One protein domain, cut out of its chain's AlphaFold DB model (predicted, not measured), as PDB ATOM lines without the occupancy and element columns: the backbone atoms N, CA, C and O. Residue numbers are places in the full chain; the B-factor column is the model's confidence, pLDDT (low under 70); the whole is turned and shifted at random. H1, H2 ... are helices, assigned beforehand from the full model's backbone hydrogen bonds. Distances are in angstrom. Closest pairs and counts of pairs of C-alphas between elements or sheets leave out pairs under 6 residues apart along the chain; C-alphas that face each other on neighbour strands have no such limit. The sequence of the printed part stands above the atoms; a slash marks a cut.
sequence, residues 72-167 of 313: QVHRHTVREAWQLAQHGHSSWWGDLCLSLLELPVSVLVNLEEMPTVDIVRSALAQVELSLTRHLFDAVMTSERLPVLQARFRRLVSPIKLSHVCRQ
ATOM      1  N   GLN A  72      92.951 158.344  77.101       80.75
ATOM      2  CA  GLN A  72      92.053 158.956  78.075       80.75
ATOM      3  C   GLN A  72      90.652 158.335  78.029       80.75
ATOM      4  O   GLN A  72      90.111 157.994  79.082       80.75
ATOM      5  N   VAL A  73      90.114 158.093  76.829       85.56
ATOM      6  CA  VAL A  73      88.826 157.404  76.642       85.56
ATOM      7  C   VAL A  73      88.869 155.997  77.240       85.56
ATOM      8  O   VAL A  73      88.021 155.655  78.057       85.56
ATOM      9  N   HIS A  74      89.905 155.208  76.935       87.25
ATOM     10  CA  HIS A  74      90.023 153.835  77.443       87.25
ATOM     11  C   HIS A  74      90.069 153.790  78.979       87.25
ATOM     12  O   HIS A  74      89.446 152.932  79.603       87.25
ATOM     13  N   ARG A  75      90.781 154.734  79.610       85.88
ATOM     14  CA  ARG A  75      90.842 154.841  81.075       85.88
ATOM     15  C   ARG A  75      89.484 155.158  81.695       85.88
ATOM     16  O   ARG A  75      89.175 154.606  82.749       85.88
ATOM     17  N   HIS A  76      88.697 156.027  81.061       89.69
ATOM     18  CA  HIS A  76      87.349 156.347  81.525       89.69
ATOM     19  C   HIS A  76      86.445 155.115  81.460       89.69
ATOM     20  O   HIS A  76      85.847 154.748  82.466       89.69
ATOM     21  N   THR A  77      86.427 154.424  80.318       91.00
ATOM     22  CA  THR A  77      85.592 153.235  80.107       91.00
ATOM     23  C   THR A  77      85.907 152.110  81.096       91.00
ATOM     24  O   THR A  77      84.994 151.472  81.611       91.00
ATOM     25  N   VAL A  78      87.190 151.867  81.403       91.81
ATOM     26  CA  VAL A  78      87.576 150.846  82.394       91.81
ATOM     27  C   VAL A  78      87.110 151.228  83.798       91.81
ATOM     28  O   VAL A  78      86.592 150.381  84.522       91.81
ATOM     29  N   ARG A  79      87.269 152.499  84.184       93.38
ATOM     30  CA  ARG A  79      86.845 152.986  85.504       93.38
ATOM     31  C   ARG A  79      85.334 152.918  85.680       93.38
ATOM     32  O   ARG A  79      84.879 152.480  86.728       93.38
ATOM     33  N   GLU A  80      84.584 153.332  84.668       95.06
ATOM     34  CA  GLU A  80      83.123 153.289  84.670       95.06
ATOM     35  C   GLU A  80      82.609 151.852  84.811       95.06
ATOM     36  O   GLU A  80      81.792 151.571  85.683       95.06
ATOM     37  N   ALA A  81      83.150 150.913  84.029       94.56
ATOM     38  CA  ALA A  81      82.760 149.509  84.123       94.56
ATOM     39  C   ALA A  81      83.090 148.889  85.487       94.56
ATOM     40  O   ALA A  81      82.271 148.168  86.047       94.56
ATOM     41  N   TRP A  82      84.261 149.201  86.046       95.56
ATOM     42  CA  TRP A  82      84.628 148.775  87.394       95.56
ATOM     43  C   TRP A  82      83.669 149.339  88.452       95.56
ATOM     44  O   TRP A  82      83.165 148.581  89.277       95.56
ATOM     45  N   GLN A  83      83.344 150.636  88.391       95.44
ATOM     46  CA  GLN A  83      82.381 151.260  89.305       95.44
ATOM     47  C   GLN A  83      81.001 150.609  89.204       95.44
ATOM     48  O   GLN A  83      80.416 150.289  90.234       95.44
ATOM     49  N   LEU A  84      80.488 150.377  87.994       95.69
ATOM     50  CA  LEU A  84      79.215 149.681  87.800       95.69
ATOM     51  C   LEU A  84      79.231 148.301  88.470       95.69
ATOM     52  O   LEU A  84      78.309 147.985  89.220       95.69
ATOM     53  N   ALA A  85      80.306 147.531  88.279       94.50
ATOM     54  CA  ALA A  85      80.457 146.220  88.901       94.50
ATOM     55  C   ALA A  85      80.444 146.283  90.439       94.50
ATOM     56  O   ALA A  85      79.782 145.470  91.078       94.50
ATOM     57  N   GLN A  86      81.125 147.267  91.041       94.50
ATOM     58  CA  GLN A  86      81.150 147.437  92.502       94.50
ATOM     59  C   GLN A  86      79.777 147.730  93.104       94.50
ATOM     60  O   GLN A  86      79.485 147.297  94.215       94.50
ATOM     61  N   HIS A  87      78.929 148.447  92.370       94.81
ATOM     62  CA  HIS A  87      77.567 148.761  92.800       94.81
ATOM     63  C   HIS A  87      76.569 147.635  92.468       94.81
ATOM     64  O   HIS A  87      75.365 147.816  92.634       94.81
ATOM     65  N   GLY A  88      77.044 146.476  91.997       92.44
ATOM     66  CA  GLY A  88      76.199 145.337  91.638       92.44
ATOM     67  C   GLY A  88      75.439 145.514  90.321       92.44
ATOM     68  O   GLY A  88      74.488 144.780  90.061       92.44
ATOM     69  N   HIS A  89      75.831 146.477  89.485       95.50
ATOM     70  CA  HIS A  89      75.261 146.656  88.155       95.50
ATOM     71  C   HIS A  89      75.999 145.810  87.112       95.50
ATOM     72  O   HIS A  89      77.208 145.579  87.197       95.50
ATOM     73  N   SER A  90      75.265 145.388  86.081       93.62
ATOM     74  CA  SER A  90      75.824 144.668  84.936       93.62
ATOM     75  C   SER A  90      76.890 145.509  84.234       93.62
ATOM     76  O   SER A  90      76.647 146.662  83.869       93.62
ATOM     77  N   SER A  91      78.063 144.927  84.019       95.69
ATOM     78  CA  SER A  91      79.175 145.561  83.318       95.69
ATOM     79  C   SER A  91      80.108 144.495  82.762       95.69
ATOM     80  O   SER A  91      80.229 143.414  83.337       95.69
ATOM     81  N   TRP A  92      80.852 144.829  81.705       94.12
ATOM     82  CA  TRP A  92      81.817 143.889  81.128       94.12
ATOM     83  C   TRP A  92      82.904 143.460  82.132       94.12
ATOM     84  O   TRP A  92      83.431 142.359  82.017       94.12
ATOM     85  N   TRP A  93      83.251 144.307  83.117       93.38
ATOM     86  CA  TRP A  93      84.228 143.962  84.158       93.38
ATOM     87  C   TRP A  93      83.671 142.919  85.132       93.38
ATOM     88  O   TRP A  93      84.365 141.953  85.453       93.38
ATOM     89  N   GLY A  94      82.415 143.085  85.563       93.44
ATOM     90  CA  GLY A  94      81.711 142.090  86.374       93.44
ATOM     91  C   GLY A  94      81.571 140.758  85.636       93.44
ATOM     92  O   GLY A  94      81.965 139.722  86.171       93.44
ATOM     93  N   ASP A  95      81.123 140.798  84.379       94.75
ATOM     94  CA  ASP A  95      80.974 139.611  83.526       94.75
ATOM     95  C   ASP A  95      82.313 138.891  83.311       94.75
ATOM     96  O   ASP A  95      82.379 137.661  83.351       94.75
ATOM     97  N   LEU A  96      83.407 139.644  83.135       93.62
ATOM     98  CA  LEU A  96      84.756 139.089  83.038       93.62
ATOM     99  C   LEU A  96      85.162 138.379  84.335       93.62
ATOM    100  O   LEU A  96      85.668 137.264  84.274       93.62
ATOM    101  N   CYS A  97      84.938 138.993  85.500       93.31
ATOM    102  CA  CYS A  97      85.262 138.374  86.786       93.31
ATOM    103  C   CYS A  97      84.473 137.075  86.998       93.31
ATOM    104  O   CYS A  97      85.059 136.068  87.391       93.31
ATOM    105  N   LEU A  98      83.176 137.070  86.677       93.88
ATOM    106  CA  LEU A  98      82.339 135.867  86.731       93.88
ATOM    107  C   LEU A  98      82.848 134.787  85.768       93.88
ATOM    108  O   LEU A  98      83.058 133.649  86.175       93.88
ATOM    109  N   SER A  99      83.163 135.159  84.526       95.38
ATOM    110  CA  SER A  99      83.703 134.229  83.525       95.38
ATOM    111  C   SER A  99      85.032 133.604  83.967       95.38
ATOM    112  O   SER A  99      85.277 132.425  83.728       95.38
ATOM    113  N   LEU A 100      85.904 134.381  84.621       95.62
ATOM    114  CA  LEU A 100      87.179 133.901  85.161       95.62
ATOM    115  C   LEU A 100      86.991 132.928  86.337       95.62
ATOM    116  O   LEU A 100      87.775 131.985  86.480       95.62
ATOM    117  N   LEU A 101      85.948 133.123  87.148       95.38
ATOM    118  CA  LEU A 101      85.573 132.207  88.228       95.38
ATOM    119  C   LEU A 101      85.034 130.874  87.701       95.38
ATOM    120  O   LEU A 101      85.348 129.830  88.274       95.38
ATOM    121  N   GLU A 102      84.272 130.908  86.608       95.06
ATOM    122  CA  GLU A 102      83.655 129.735  85.972       95.06
ATOM    123  C   GLU A 102      84.637 128.854  85.182       95.06
ATOM    124  O   GLU A 102      84.277 127.758  84.744       95.06
ATOM    125  N   LEU A 103      85.887 129.293  84.995       94.88
ATOM    126  CA  LEU A 103      86.903 128.470  84.342       94.88
ATOM    127  C   LEU A 103      87.132 127.151  85.109       94.88
ATOM    128  O   LEU A 103      87.101 127.146  86.341       94.88
ATOM    129  N   PRO A 104      87.470 126.040  84.416       89.56
ATOM    130  CA  PRO A 104      87.685 124.735  85.055       89.56
ATOM    131  C   PRO A 104      88.717 124.748  86.189       89.56
ATOM    132  O   PRO A 104      88.633 123.963  87.129       89.56
ATOM    133  N   VAL A 105      89.697 125.647  86.093       92.38
ATOM    134  CA  VAL A 105      90.522 126.070  87.222       92.38
ATOM    135  C   VAL A 105      90.272 127.564  87.401       92.38
ATOM    136  O   VAL A 105      90.709 128.361  86.567       92.38
ATOM    137  N   SER A 106      89.545 127.935  88.451       94.12
ATOM    138  CA  SER A 106      89.099 129.313  88.663       94.12
ATOM    139  C   SER A 106      90.269 130.295  88.751       94.12
ATOM    140  O   SER A 106      91.285 130.029  89.400       94.12
ATOM    141  N   VAL A 107      90.102 131.459  88.125       95.69
ATOM    142  CA  VAL A 107      91.039 132.581  88.195       95.69
ATOM    143  C   VAL A 107      90.402 133.685  89.030       95.69
ATOM    144  O   VAL A 107      89.402 134.280  88.642       95.69
ATOM    145  N   LEU A 108      90.984 133.954  90.198       93.12
ATOM    146  CA  LEU A 108      90.467 134.948  91.134       93.12
ATOM    147  C   LEU A 108      90.998 136.338  90.770       93.12
ATOM    148  O   LEU A 108      92.206 136.573  90.789       93.12
ATOM    149  N   VAL A 109      90.084 137.259  90.473       92.12
ATOM    150  CA  VAL A 109      90.361 138.692  90.319       92.12
ATOM    151  C   VAL A 109      89.509 139.439  91.336       92.12
ATOM    152  O   VAL A 109      88.308 139.193  91.435       92.12
ATOM    153  N   ASN A 110      90.129 140.320  92.122       89.00
ATOM    154  CA  ASN A 110      89.411 141.081  93.135       89.00
ATOM    155  C   ASN A 110      88.533 142.154  92.472       89.00
ATOM    156  O   ASN A 110      89.048 143.048  91.802       89.00
ATOM    157  N   LEU A 111      87.218 142.074  92.679       88.50
ATOM    158  CA  LEU A 111      86.251 143.039  92.153       88.50
ATOM    159  C   LEU A 111      86.359 144.410  92.847       88.50
ATOM    160  O   LEU A 111      86.060 145.446  92.251       88.50
ATOM    161  N   GLU A 112      86.803 144.422  94.104       88.19
ATOM    162  CA  GLU A 112      86.905 145.628  94.930       88.19
ATOM    163  C   GLU A 112      88.120 146.493  94.559       88.19
ATOM    164  O   GLU A 112      88.150 147.691  94.839       88.19
ATOM    165  N   GLU A 113      89.113 145.915  93.884       88.94
ATOM    166  CA  GLU A 113      90.332 146.615  93.496       88.94
ATOM    167  C   GLU A 113      90.235 147.136  92.058       88.94
ATOM    168  O   GLU A 113      89.797 146.432  91.147       88.94
ATOM    169  N   MET A 114      90.644 148.390  91.837       89.81
ATOM    170  CA  MET A 114      90.702 148.959  90.489       89.81
ATOM    171  C   MET A 114      91.719 148.170  89.648       89.81
ATOM    172  O   MET A 114      92.875 148.052  90.064       89.81
ATOM    173  N   PRO A 115      91.359 147.691  88.443       90.62
ATOM    174  CA  PRO A 115      92.275 146.916  87.619       90.62
ATOM    175  C   PRO A 115      93.530 147.712  87.260       90.62
ATOM    176  O   PRO A 115      93.477 148.774  86.632       90.62
ATOM    177  N   THR A 116      94.682 147.157  87.626       91.31
ATOM    178  CA  THR A 116      96.005 147.653  87.249       91.31
ATOM    179  C   THR A 116      96.604 146.792  86.141       91.31
ATOM    180  O   THR A 116      96.170 145.668  85.882       91.31
ATOM    181  N   VAL A 117      97.649 147.305  85.486       91.38
ATOM    182  CA  VAL A 117      98.391 146.544  84.467       91.38
ATOM    183  C   VAL A 117      98.951 145.242  85.049       91.38
ATOM    184  O   VAL A 117      98.955 144.222  84.360       91.38
ATOM    185  N   ASP A 118      99.383 145.250  86.310       93.19
ATOM    186  CA  ASP A 118      99.949 144.070  86.961       93.19
ATOM    187  C   ASP A 118      98.875 143.042  87.334       93.19
ATOM    188  O   ASP A 118      99.099 141.848  87.129       93.19
ATOM    189  N   ILE A 119      97.685 143.485  87.765       91.00
ATOM    190  CA  ILE A 119      96.523 142.600  87.967       91.00
ATOM    191  C   ILE A 119      96.154 141.916  86.653       91.00
ATOM    192  O   ILE A 119      96.019 140.696  86.614       91.00
ATOM    193  N   VAL A 120      96.059 142.675  85.556       91.69
ATOM    194  CA  VAL A 120      95.733 142.115  84.236       91.69
ATOM    195  C   VAL A 120      96.814 141.137  83.773       91.69
ATOM    196  O   VAL A 120      96.495 140.048  83.299       91.69
ATOM    197  N   ARG A 121      98.101 141.471  83.942       95.25
ATOM    198  CA  ARG A 121      99.211 140.572  83.582       95.25
ATOM    199  C   ARG A 121      99.175 139.277  84.399       95.25
ATOM    200  O   ARG A 121      99.380 138.204  83.835       95.25
ATOM    201  N   SER A 122      98.903 139.373  85.700       94.25
ATOM    202  CA  SER A 122      98.742 138.217  86.584       94.25
ATOM    203  C   SER A 122      97.550 137.358  86.155       94.25
ATOM    204  O   SER A 122      97.705 136.155  85.958       94.25
ATOM    205  N   ALA A 123      96.392 137.975  85.902       93.81
ATOM    206  CA  ALA A 123      95.188 137.284  85.450       93.81
ATOM    207  C   ALA A 123      95.422 136.533  84.132       93.81
ATOM    208  O   ALA A 123      95.066 135.365  84.031       93.81
ATOM    209  N   LEU A 124      96.101 137.142  83.153       95.50
ATOM    210  CA  LEU A 124      96.470 136.475  81.898       95.50
ATOM    211  C   LEU A 124      97.354 135.239  82.132       95.50
ATOM    212  O   LEU A 124      97.097 134.185  81.552       95.50
ATOM    213  N   ALA A 125      98.357 135.340  83.010       94.44
ATOM    214  CA  ALA A 125      99.206 134.201  83.362       94.44
ATOM    215  C   ALA A 125      98.414 133.085  84.073       94.44
ATOM    216  O   ALA A 125      98.648 131.902  83.821       94.44
ATOM    217  N   GLN A 126      97.454 133.444  84.930       95.00
ATOM    218  CA  GLN A 126      96.577 132.484  85.604       95.00
ATOM    219  C   GLN A 126      95.577 131.829  84.646       95.00
ATOM    220  O   GLN A 126      95.336 130.632  84.762       95.00
ATOM    221  N   VAL A 127      95.049 132.561  83.662       95.81
ATOM    222  CA  VAL A 127      94.209 131.996  82.593       95.81
ATOM    223  C   VAL A 127      95.004 130.991  81.762       95.81
ATOM    224  O   VAL A 127      94.525 129.886  81.511       95.81
ATOM    225  N   GLU A 128      96.243 131.321  81.382       95.75
ATOM    226  CA  GLU A 128      97.114 130.385  80.662       95.75
ATOM    227  C   GLU A 128      97.373 129.114  81.486       95.75
ATOM    228  O   GLU A 128      97.290 127.997  80.963       95.75
ATOM    229  N   LEU A 129      97.644 129.265  82.784       93.50
ATOM    230  CA  LEU A 129      97.843 128.148  83.704       93.50
ATOM    231  C   LEU A 129      96.574 127.306  83.873       93.50
ATOM    232  O   LEU A 129      96.656 126.077  83.847       93.50
ATOM    233  N   SER A 130      95.419 127.955  84.019       95.38
ATOM    234  CA  SER A 130      94.105 127.321  84.134       95.38
ATOM    235  C   SER A 130      93.822 126.432  82.927       95.38
ATOM    236  O   SER A 130      93.598 125.229  83.077       95.38
ATOM    237  N   LEU A 131      93.970 126.984  81.720       95.38
ATOM    238  CA  LEU A 131      93.782 126.244  80.476       95.38
ATOM    239  C   LEU A 131      94.801 125.105  80.325       95.38
ATOM    240  O   LEU A 131      94.439 123.995  79.938       95.38
ATOM    241  N   THR A 132      96.070 125.357  80.655       95.62
ATOM    242  CA  THR A 132      97.131 124.339  80.587       95.62
ATOM    243  C   THR A 132      96.811 123.145  81.482       95.62
ATOM    244  O   THR A 132      96.918 122.005  81.029       95.62
ATOM    245  N   ARG A 133      96.402 123.400  82.732       94.62
ATOM    246  CA  ARG A 133      96.016 122.364  83.699       94.62
ATOM    247  C   ARG A 133      94.790 121.604  83.227       94.62
ATOM    248  O   ARG A 133      94.859 120.389  83.101       94.62
ATOM    249  N   HIS A 134      93.728 122.321  82.864       95.81
ATOM    250  CA  HIS A 134      92.494 121.707  82.393       95.81
ATOM    251  C   HIS A 134      92.736 120.748  81.219       95.81
ATOM    252  O   HIS A 134      92.311 119.597  81.260       95.81
ATOM    253  N   LEU A 135      93.471 121.189  80.192       95.31
ATOM    254  CA  LEU A 135      93.776 120.355  79.029       95.31
ATOM    255  C   LEU A 135      94.692 119.175  79.375       95.31
ATOM    256  O   LEU A 135      94.516 118.084  78.832       95.31
ATOM    257  N   PHE A 136      95.682 119.383  80.246       95.19
ATOM    258  CA  PHE A 136      96.557 118.307  80.702       95.19
ATOM    259  C   PHE A 136      95.763 117.230  81.446       95.19
ATOM    260  O   PHE A 136      95.839 116.058  81.076       95.19
ATOM    261  N   ASP A 137      94.954 117.633  82.422       94.88
ATOM    262  CA  ASP A 137      94.153 116.734  83.248       94.88
ATOM    263  C   ASP A 137      93.081 116.023  82.420       94.88
ATOM    264  O   ASP A 137      92.922 114.808  82.544       94.88
ATOM    265  N   ALA A 138      92.419 116.723  81.494       95.19
ATOM    266  CA  ALA A 138      91.432 116.124  80.595       95.19
ATOM    267  C   ALA A 138      92.035 114.999  79.733       95.19
ATOM    268  O   ALA A 138      91.402 113.966  79.522       95.19
ATOM    269  N   VAL A 139      93.278 115.152  79.262       95.44
ATOM    270  CA  VAL A 139      93.967 114.089  78.510       95.44
ATOM    271  C   VAL A 139      94.427 112.966  79.436       95.44
ATOM    272  O   VAL A 139      94.228 111.790  79.130       95.44
ATOM    273  N   MET A 140      95.042 113.309  80.569       95.00
ATOM    274  CA  MET A 140      95.663 112.338  81.472       95.00
ATOM    275  C   MET A 140      94.661 111.477  82.241       95.00
ATOM    276  O   MET A 140      94.997 110.348  82.591       95.00
ATOM    277  N   THR A 141      93.446 111.972  82.467       95.12
ATOM    278  CA  THR A 141      92.364 111.222  83.128       95.12
ATOM    279  C   THR A 141      91.472 110.458  82.146       95.12
ATOM    280  O   THR A 141      90.749 109.554  82.551       95.12
ATOM    281  N   SER A 142      91.532 110.768  80.846       93.88
ATOM    282  CA  SER A 142      90.679 110.127  79.843       93.88
ATOM    283  C   SER A 142      91.128 108.707  79.501       93.88
ATOM    284  O   SER A 142      92.151 108.502  78.855       93.88
ATOM    285  N   GLU A 143      90.299 107.708  79.799       89.12
ATOM    286  CA  GLU A 143      90.510 106.317  79.360       89.12
ATOM    287  C   GLU A 143      90.477 106.129  77.836       89.12
ATOM    288  O   GLU A 143      90.800 105.053  77.321       89.12
ATOM    289  N   ARG A 144      90.011 107.147  77.106       91.62
ATOM    290  CA  ARG A 144      89.889 107.088  75.654       91.62
ATOM    291  C   ARG A 144      91.186 107.429  74.969       91.62
ATOM    292  O   ARG A 144      91.371 106.931  73.882       91.62
ATOM    293  N   LEU A 145      92.078 108.218  75.569       93.62
ATOM    294  CA  LEU A 145      93.169 108.887  74.852       93.62
ATOM    295  C   LEU A 145      94.577 108.303  75.132       93.62
ATOM    296  O   LEU A 145      95.507 109.088  75.347       93.62
ATOM    297  N   PRO A 146      94.811 106.971  75.134       91.75
ATOM    298  CA  PRO A 146      96.093 106.403  75.561       91.75
ATOM    299  C   PRO A 146      97.263 106.881  74.686       91.75
ATOM    300  O   PRO A 146      98.352 107.164  75.195       91.75
ATOM    301  N   VAL A 147      97.028 107.074  73.385       92.56
ATOM    302  CA  VAL A 147      98.048 107.567  72.451       92.56
ATOM    303  C   VAL A 147      98.444 109.023  72.760       92.56
ATOM    304  O   VAL A 147      99.628 109.370  72.771       92.56
ATOM    305  N   LEU A 148      97.481 109.897  73.088       93.25
ATOM    306  CA  LEU A 148      97.781 111.279  73.502       93.25
ATOM    307  C   LEU A 148      98.376 111.351  74.910       93.25
ATOM    308  O   LEU A 148      99.225 112.209  75.162       93.25
ATOM    309  N   GLN A 149      97.987 110.450  75.810       94.38
ATOM    310  CA  GLN A 149      98.584 110.348  77.140       94.38
ATOM    311  C   GLN A 149     100.071 110.026  77.064       94.38
ATOM    312  O   GLN A 149     100.865 110.679  77.740       94.38
ATOM    313  N   ALA A 150     100.480 109.082  76.209       91.38
ATOM    314  CA  ALA A 150     101.894 108.769  76.006       91.38
ATOM    315  C   ALA A 150     102.695 110.028  75.633       91.38
ATOM    316  O   ALA A 150     103.781 110.273  76.159       91.38
ATOM    317  N   ARG A 151     102.131 110.895  74.783       90.69
ATOM    318  CA  ARG A 151     102.700 112.216  74.468       90.69
ATOM    319  C   ARG A 151     102.760 113.137  75.690       90.69
ATOM    320  O   ARG A 151     103.791 113.770  75.904       90.69
ATOM    321  N   PHE A 152     101.680 113.243  76.461       93.00
ATOM    322  CA  PHE A 152     101.591 114.177  77.592       93.00
ATOM    323  C   PHE A 152     102.509 113.795  78.754       93.00
ATOM    324  O   PHE A 152     103.136 114.674  79.342       93.00
ATOM    325  N   ARG A 153     102.710 112.496  78.999       92.19
ATOM    326  CA  ARG A 153     103.657 111.970  80.003       92.19
ATOM    327  C   ARG A 153     105.107 112.411  79.787       92.19
ATOM    328  O   ARG A 153     105.914 112.310  80.702       92.19
ATOM    329  N   ARG A 154     105.454 112.887  78.587       89.62
ATOM    330  CA  ARG A 154     106.810 113.332  78.230       89.62
ATOM    331  C   ARG A 154     106.979 114.843  78.188       89.62
ATOM    332  O   ARG A 154     108.045 115.320  77.800       89.62
ATOM    333  N   LEU A 155     105.940 115.605  78.518       91.69
ATOM    334  CA  LEU A 155     106.072 117.053  78.604       91.69
ATOM    335  C   LEU A 155     107.052 117.409  79.725       91.69
ATOM    336  O   LEU A 155     106.993 116.865  80.824       91.69
ATOM    337  N   VAL A 156     107.971 118.321  79.418       89.88
ATOM    338  CA  VAL A 156     108.977 118.782  80.376       89.88
ATOM    339  C   VAL A 156     108.343 119.814  81.303       89.88
ATOM    340  O   VAL A 156     107.634 120.712  80.843       89.88
ATOM    341  N   SER A 157     108.607 119.677  82.602       89.25
ATOM    342  CA  SER A 157     108.180 120.638  83.619       89.25
ATOM    343  C   SER A 157     109.050 121.910  83.579       89.25
ATOM    344  O   SER A 157     110.266 121.792  83.417       89.25
ATOM    345  N   PRO A 158     108.475 123.116  83.750       91.19
ATOM    346  CA  PRO A 158     107.045 123.390  83.893       91.19
ATOM    347  C   PRO A 158     106.292 123.228  82.563       91.19
ATOM    348  O   PRO A 158     106.748 123.677  81.507       91.19
ATOM    349  N   ILE A 159     105.113 122.602  82.624       92.94
ATOM    350  CA  ILE A 159     104.236 122.445  81.459       92.94
ATOM    351  C   ILE A 159     103.630 123.810  81.129       92.94
ATOM    352  O   ILE A 159     103.033 124.451  81.989       92.94
ATOM    353  N   LYS A 160     103.798 124.248  79.879       93.44
ATOM    354  CA  LYS A 160     103.264 125.508  79.348       93.44
ATOM    355  C   LYS A 160     102.134 125.232  78.366       93.44
ATOM    356  O   LYS A 160     102.124 124.169  77.733       93.44
ATOM    357  N   LEU A 161     101.264 126.215  78.135       94.06
ATOM    358  CA  LEU A 161     100.172 126.083  77.168       94.06
ATOM    359  C   LEU A 161     100.700 125.762  75.767       94.06
ATOM    360  O   LEU A 161     100.175 124.891  75.074       94.06
ATOM    361  N   SER A 162     101.814 126.387  75.382       93.88
ATOM    362  CA  SER A 162     102.488 126.129  74.106       93.88
ATOM    363  C   SER A 162     102.962 124.682  73.945       93.88
ATOM    364  O   SER A 162     103.059 124.200  72.820       93.88
ATOM    365  N   HIS A 163     103.231 123.953  75.034       92.50
ATOM    366  CA  HIS A 163     103.593 122.534  74.978       92.50
ATOM    367  C   HIS A 163     102.377 121.647  74.683       92.50
ATOM    368  O   HIS A 163     102.489 120.668  73.934       92.50
ATOM    369  N   VAL A 164     101.224 121.999  75.256       92.06
ATOM    370  CA  VAL A 164      99.942 121.293  75.126       92.06
ATOM    371  C   VAL A 164      99.343 121.545  73.739       92.06
ATOM    372  O   VAL A 164      99.138 120.598  72.974       92.06
ATOM    373  N   CYS A 165      99.197 122.821  73.371       91.56
ATOM    374  CA  CYS A 165      98.549 123.309  72.148       91.56
ATOM    375  C   CYS A 165      99.481 123.393  70.928       91.56
ATOM    376  O   CYS A 165      99.123 123.975  69.907       91.56
ATOM    377  N   ARG A 166     100.692 122.825  71.005       91.31
ATOM    378  CA  ARG A 166     101.641 122.830  69.884       91.31
ATOM    379  C   ARG A 166     101.029 122.166  68.649       91.31
ATOM    380  O   ARG A 166     100.618 121.005  68.726       91.31
ATOM    381  N   GLN A 167     101.084 122.848  67.502       90.81
ATOM    382  CA  GLN A 167     100.775 122.234  66.210       90.81
ATOM    383  C   GLN A 167     101.672 121.012  65.985       90.81
ATOM    384  O   GLN A 167     102.880 121.041  66.245       90.81
TER     385      GLN A 167
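This is residues 72 to 167 of the 313 residues of an uncharacterized protein of Polyporus arcularius HHB13444 (UniProt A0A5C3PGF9). One long helix, H3, runs along most of a loose rod; short H4 folds back at its end, and tiny H5 packs on its residues 128 to 136. Towards the other end H1 and H2 make a corner, and the long link of residues 102 to 116 returns from H2 to the beginning of H3. The 96 printed residues, with five named helices in the order H1 to H5 and no named strand, are all helix in class; the radius of gyration of the C-alphas is 17.4 A, and the spans are 50, 23 and 20 A.

Start at H3, residues 117 to 141. Its residues 136 to 140 alone touch H4, residues 146 to 152, closest at the C-alphas of Met 140 and Gln 149, 5.6 A apart. The two form a helical hairpin, running opposite ways at a shallow tilt of 32 degrees, only just short of steep. H5, residues 161 to 164, touches H3 at residues 128 to 136 alone, closest at C-alphas 132 and 161, 4.9 A apart. H2, residues 92 to 101, is close to H3 but not clearly touching: their closest C-alphas, 100 and 127, are 7.7 A apart. Look next at H1, residues 72 to 86, which touches H2 at a steep tilt of 60 degrees; their closest C-alphas, 85 and 94, are 5.0 A apart. H1 is apart from H3, H4 and H5. Every O i to N i+4 pair is within hydrogen-bond range in H1, H2 and H3, and 2 of 3 in H4; H5 is too short for such a pair.

Find C-alpha 117 at (98.391, 146.544, 84.467); from there H3 runs 35.9 A to C-alpha 141 at (92.364, 111.222, 83.128). H1 begins at C-alpha 72, (92.053, 158.956, 78.075), and measures 21.4 A; H2 measures 14.2 A.

The farthest C-alphas, 72 and 146, are 52.8 A apart. Residues 72 to 77, part of H1, stand free. The printed part has no cut, the link from H2 to H3 is long, and no printed residue is under 70 in pLDDT.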